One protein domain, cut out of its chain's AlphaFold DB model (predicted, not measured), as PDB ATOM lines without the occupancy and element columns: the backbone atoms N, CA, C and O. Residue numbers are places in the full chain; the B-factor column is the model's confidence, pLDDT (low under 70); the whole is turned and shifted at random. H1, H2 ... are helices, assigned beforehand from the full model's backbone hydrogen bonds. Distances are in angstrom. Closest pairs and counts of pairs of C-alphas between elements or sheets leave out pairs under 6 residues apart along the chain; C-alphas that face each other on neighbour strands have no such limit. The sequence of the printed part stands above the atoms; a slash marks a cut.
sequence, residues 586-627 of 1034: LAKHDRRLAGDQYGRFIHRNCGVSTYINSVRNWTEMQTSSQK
ATOM      1  N   LEU A 586      19.931  27.349  29.434       82.44
ATOM      2  CA  LEU A 586      20.669  27.451  30.698       82.44
ATOM      3  C   LEU A 586      19.762  27.203  31.914       82.44
ATOM      4  O   LEU A 586      20.142  26.467  32.820       82.44
ATOM      5  N   ALA A 587      18.536  27.732  31.902       82.81
ATOM      6  CA  ALA A 587      17.557  27.551  32.974       82.81
ATOM      7  C   ALA A 587      17.199  26.076  33.239       82.81
ATOM      8  O   ALA A 587      16.924  25.709  34.378       82.81
ATOM      9  N   LYS A 588      17.259  25.200  32.224       85.94
ATOM     10  CA  LYS A 588      17.041  23.748  32.400       85.94
ATOM     11  C   LYS A 588      18.137  23.069  33.232       85.94
ATOM     12  O   LYS A 588      17.923  21.971  33.737       85.94
ATOM     13  N   HIS A 589      19.297  23.708  33.371       85.69
ATOM     14  CA  HIS A 589      20.468  23.181  34.070       85.69
ATOM     15  C   HIS A 589      20.887  24.051  35.266       85.69
ATOM     16  O   HIS A 589      22.045  24.009  35.678       85.69
ATOM     17  N   ASP A 590      19.940  24.795  35.848       85.12
ATOM     18  CA  ASP A 590      20.110  25.723  36.976       85.12
ATOM     19  C   ASP A 590      21.049  25.206  38.082       85.12
ATOM     20  O   ASP A 590      22.123  25.763  38.311       85.12
ATOM     21  N   ARG A 591      20.719  24.057  38.690       82.25
ATOM     22  CA  ARG A 591      21.520  23.455  39.774       82.25
ATOM     23  C   ARG A 591      22.954  23.118  39.360       82.25
ATOM     24  O   ARG A 591      23.871  23.265  40.162       82.25
ATOM     25  N   ARG A 592      23.157  22.670  38.116       85.31
ATOM     26  CA  ARG A 592      24.486  22.321  37.593       85.31
ATOM     27  C   ARG A 592      25.319  23.575  37.333       85.31
ATOM     28  O   ARG A 592      26.502  23.580  37.644       85.31
ATOM     29  N   LEU A 593      24.705  24.641  36.819       79.81
ATOM     30  CA  LEU A 593      25.370  25.929  36.614       79.81
ATOM     31  C   LEU A 593      25.720  26.606  37.942       79.81
ATOM     32  O   LEU A 593      26.821  27.121  38.087       79.81
ATOM     33  N   ALA A 594      24.820  26.573  38.927       78.06
ATOM     34  CA  ALA A 594      25.057  27.157  40.245       78.06
ATOM     35  C   ALA A 594      26.142  26.417  41.055       78.06
ATOM     36  O   ALA A 594      26.812  27.036  41.880       78.06
ATOM     37  N   GLY A 595      26.323  25.112  40.816       76.75
ATOM     38  CA  GLY A 595      27.370  24.300  41.444       76.75
ATOM     39  C   GLY A 595      28.738  24.365  40.754       76.75
ATOM     40  O   GLY A 595      29.742  24.034  41.377       76.75
ATOM     41  N   ASP A 596      28.799  24.803  39.494       80.75
ATOM     42  CA  ASP A 596      30.041  24.882  38.721       80.75
ATOM     43  C   ASP A 596      30.788  26.210  38.950       80.75
ATOM     44  O   ASP A 596      30.193  27.286  39.085       80.75
ATOM     45  N   GLN A 597      32.123  26.158  38.996       80.19
ATOM     46  CA  GLN A 597      32.960  27.327  39.280       80.19
ATOM     47  C   GLN A 597      32.842  28.433  38.219       80.19
ATOM     48  O   GLN A 597      32.838  29.609  38.580       80.19
ATOM     49  N   TYR A 598      32.674  28.074  36.942       72.50
ATOM     50  CA  TYR A 598      32.473  29.015  35.838       72.50
ATOM     51  C   TYR A 598      30.978  29.250  35.584       72.50
ATOM     52  O   TYR A 598      30.552  30.375  35.301       72.50
ATOM     53  N   GLY A 599      30.164  28.208  35.779       74.44
ATOM     54  CA  GLY A 599      28.710  28.248  35.657       74.44
ATOM     55  C   GLY A 599      28.055  29.306  36.546       74.44
ATOM     56  O   GLY A 599      27.131  29.973  36.084       74.44
ATOM     57  N   ARG A 600      28.570  29.560  37.760       80.81
ATOM     58  CA  ARG A 600      28.056  30.620  38.653       80.81
ATOM     59  C   ARG A 600      28.118  32.013  38.029       80.81
ATOM     60  O   ARG A 600      27.183  32.800  38.192       80.81
ATOM     61  N   PHE A 601      29.185  32.318  37.290       74.69
ATOM     62  CA  PHE A 601      29.333  33.606  36.610       74.69
ATOM     63  C   PHE A 601      28.367  33.728  35.433       74.69
ATOM     64  O   PHE A 601      27.726  34.766  35.288       74.69
ATOM     65  N   ILE A 602      28.201  32.665  34.641       77.44
ATOM     66  CA  ILE A 602      27.241  32.619  33.525       77.44
ATOM     67  C   ILE A 602      25.807  32.740  34.055       77.44
ATOM     68  O   ILE A 602      25.025  33.552  33.567       77.44
ATOM     69  N   HIS A 603      25.482  31.995  35.108       76.56
ATOM     70  CA  HIS A 603      24.185  32.001  35.775       76.56
ATOM     71  C   HIS A 603      23.804  33.406  36.276       76.56
ATOM     72  O   HIS A 603      22.689  33.874  36.028       76.56
ATOM     73  N   ARG A 604      24.759  34.119  36.894       78.69
ATOM     74  CA  ARG A 604      24.592  35.515  37.325       78.69
ATOM     75  C   ARG A 604      24.476  36.479  36.142       78.69
ATOM     76  O   ARG A 604      23.535  37.264  36.089       78.69
ATOM     77  N   ASN A 605      25.411  36.423  35.193       76.31
ATOM     78  CA  ASN A 605      25.527  37.410  34.114       76.31
ATOM     79  C   ASN A 605      24.397  37.290  33.079       76.31
ATOM     80  O   ASN A 605      23.936  38.300  32.551       76.31
ATOM     81  N   CYS A 606      23.912  36.076  32.809       75.12
ATOM     82  CA  CYS A 606      22.749  35.846  31.951       75.12
ATOM     83  C   CYS A 606      21.414  36.024  32.697       75.12
ATOM     84  O   CYS A 606      20.361  35.939  32.068       75.12
ATOM     85  N   GLY A 607      21.431  36.273  34.014       78.06
ATOM     86  CA  GLY A 607      20.227  36.481  34.821       78.06
ATOM     87  C   GLY A 607      19.310  35.258  34.871       78.06
ATOM     88  O   GLY A 607      18.092  35.407  34.792       78.06
ATOM     89  N   VAL A 608      19.879  34.052  34.957       82.31
ATOM     90  CA  VAL A 608      19.130  32.788  34.837       82.31
ATOM     91  C   VAL A 608      18.081  32.647  35.948       82.31
ATOM     92  O   VAL A 608      16.934  32.332  35.644       82.31
ATOM     93  N   SER A 609      18.401  33.000  37.201       82.12
ATOM     94  CA  SER A 609      17.415  32.998  38.300       82.12
ATOM     95  C   SER A 609      16.254  33.956  38.051       82.12
ATOM     96  O   SER A 609      15.101  33.625  38.310       82.12
ATOM     97  N   THR A 610      16.541  35.145  37.518       82.19
ATOM     98  CA  THR A 610      15.509  36.133  37.186       82.19
ATOM     99  C   THR A 610      14.616  35.619  36.062       82.19
ATOM    100  O   THR A 610      13.411  35.819  36.129       82.19
ATOM    101  N   TYR A 611      15.178  34.922  35.070       83.50
ATOM    102  CA  TYR A 611      14.411  34.300  33.988       83.50
ATOM    103  C   TYR A 611      13.507  33.164  34.487       83.50
ATOM    104  O   TYR A 611      12.346  33.105  34.087       83.50
ATOM    105  N   ILE A 612      14.012  32.300  35.380       83.56
ATOM    106  CA  ILE A 612      13.235  31.219  36.012       83.56
ATOM    107  C   ILE A 612      12.077  31.798  36.834       83.56
ATOM    108  O   ILE A 612      10.955  31.304  36.744       83.56
ATOM    109  N   ASN A 613      12.333  32.866  37.596       84.00
ATOM    110  CA  ASN A 613      11.338  33.481  38.476       84.00
ATOM    111  C   ASN A 613      10.321  34.352  37.722       84.00
ATOM    112  O   ASN A 613       9.149  34.388  38.086       84.00
ATOM    113  N   SER A 614      10.753  35.100  36.701       82.75
ATOM    114  CA  SER A 614       9.884  35.959  35.891       82.75
ATOM    115  C   SER A 614      10.526  36.309  34.548       82.75
ATOM    116  O   SER A 614      11.384  37.193  34.437       82.75
ATOM    117  N   VAL A 615      10.021  35.682  33.483       81.69
ATOM    118  CA  VAL A 615      10.417  35.976  32.095       81.69
ATOM    119  C   VAL A 615      10.168  37.449  31.741       81.69
ATOM    120  O   VAL A 615      10.969  38.058  31.028       81.69
ATOM    121  N   ARG A 616       9.099  38.054  32.277       77.75
ATOM    122  CA  ARG A 616       8.772  39.471  32.066       77.75
ATOM    123  C   ARG A 616       9.848  40.388  32.652       77.75
ATOM    124  O   ARG A 616      10.399  41.210  31.923       77.75
ATOM    125  N   ASN A 617      10.215  40.187  33.919       76.88
ATOM    126  CA  ASN A 617      11.230  41.007  34.591       76.88
ATOM    127  C   ASN A 617      12.609  40.815  33.951       76.88
ATOM    128  O   ASN A 617      13.376  41.764  33.817       76.88
ATOM    129  N   TRP A 618      12.919  39.594  33.508       82.44
ATOM    130  CA  TRP A 618      14.144  39.332  32.764       82.44
ATOM    131  C   TRP A 618      14.174  40.086  31.427       82.44
ATOM    132  O   TRP A 618      15.179  40.710  31.092       82.44
ATOM    133  N   THR A 619      13.062  40.108  30.689       76.56
ATOM    134  CA  THR A 619      12.953  40.834  29.412       76.56
ATOM    135  C   THR A 619      13.072  42.354  29.610       76.56
ATOM    136  O   THR A 619      13.761  43.034  28.845       76.56
ATOM    137  N   GLU A 620      12.485  42.896  30.680       75.56
ATOM    138  CA  GLU A 620      12.624  44.303  31.091       75.56
ATOM    139  C   GLU A 620      14.068  44.642  31.530       75.56
ATOM    140  O   GLU A 620      14.605  45.699  31.194       75.56
ATOM    141  N   MET A 621      14.763  43.719  32.201       71.94
ATOM    142  CA  MET A 621      16.177  43.861  32.576       71.94
ATOM    143  C   MET A 621      17.109  43.884  31.349       71.94
ATOM    144  O   MET A 621      18.038  44.694  31.285       71.94
ATOM    145  N   GLN A 622      16.852  43.039  30.345       71.56
ATOM    146  CA  GLN A 622      17.641  43.022  29.108       71.56
ATOM    147  C   GLN A 622      17.403  44.278  28.258       71.56
ATOM    148  O   GLN A 622      18.354  44.876  27.749       71.56
ATOM    149  N   THR A 623      16.149  44.721  28.150       64.50
ATOM    150  CA  THR A 623      15.790  45.932  27.395       64.50
ATOM    151  C   THR A 623      16.233  47.214  28.100       64.50
ATOM    152  O   THR A 623      16.696  48.131  27.428       64.50
ATOM    153  N   SER A 624      16.180  47.293  29.433       57.00
ATOM    154  CA  SER A 624      16.721  48.433  30.194       57.00
ATOM    155  C   SER A 624      18.248  48.520  30.114       57.00
ATOM    156  O   SER A 624      18.783  49.619  29.992       57.00
ATOM    157  N   SER A 625      18.955  47.385  30.082       53.16
ATOM    158  CA  SER A 625      20.409  47.342  29.866       53.16
ATOM    159  C   SER A 625      20.794  47.770  28.442       53.16
ATOM    160  O   SER A 625      21.740  48.534  28.275       53.16
ATOM    161  N   GLN A 626      20.031  47.359  27.418       51.00
ATOM    162  CA  GLN A 626      20.184  47.856  26.040       51.00
ATOM    163  C   GLN A 626      19.847  49.346  25.907       51.00
ATOM    164  O   GLN A 626      20.554  50.054  25.200       51.00
ATOM    165  N   LYS A 627      18.808  49.836  26.597       49.12
ATOM    166  CA  LYS A 627      18.442  51.261  26.620       49.12
ATOM    167  C   LYS A 627      19.507  52.110  27.306       49.12
ATOM    168  O   LYS A 627      19.861  53.139  26.756       49.12
TER     169      LYS A 627
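What this domain is: This is residues 586 to 627 of the 1034 residues of the protein "Pumilio domain-containing protein C14orf21" of Crassostrea gigas (UniProt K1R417). Four helices follow one another in a zigzag: H1, H2 and H3 make a loose cluster, and the longest, H4, turns off H3 at a corner and runs away from H1 and H2. The printed part has 42 residues, of which 32 are in the four named helices, in the order H1, H2, H3, H4 along the chain; there is no named strand, and the class is all helix. The whole is only just compact, close to loose, with a radius of gyration of the C-alphas of 10.7 A, and elongated, spanning 31 by 16 by 10 A.

Where its parts are: Find C-alpha 590 at (20.110, 25.723, 36.976), where H1, residues 590 to 595, begins its 8.6 A. H2, residues 599 to 605, covers 9.8 A, and H3, residues 608 to 613, 8.6 A. H4, residues 615 to 627, runs 18.1 A to C-alpha 627 at (18.442, 51.261, 26.620).

How they stand to each other: H1 touches H2 at a steep tilt of 64 degrees, opposite ways; their closest C-alphas, Leu 593 and Gly 599, are 4.2 A apart. H3 is close but not clearly touching to H1, closest at C-alphas 590 and 608, 7.4 A, and to H2, closest at 603 and 609, 7.3 A. H4, with residues 617 to 618 alone, touches H3 only at the corner, closest at C-alphas 611 and 618, 5.2 A. H4 is apart from H1 and H2. In H1, H2, H3 and H4 every O i to N i+4 pair is within hydrogen-bond range.

The domain as a whole: The farthest C-alphas, Gly 595 and Lys 627, are 32.0 A apart. The printed part has no cut, and its three links are tight. Look to residues 623 to 627 for pLDDT under 70.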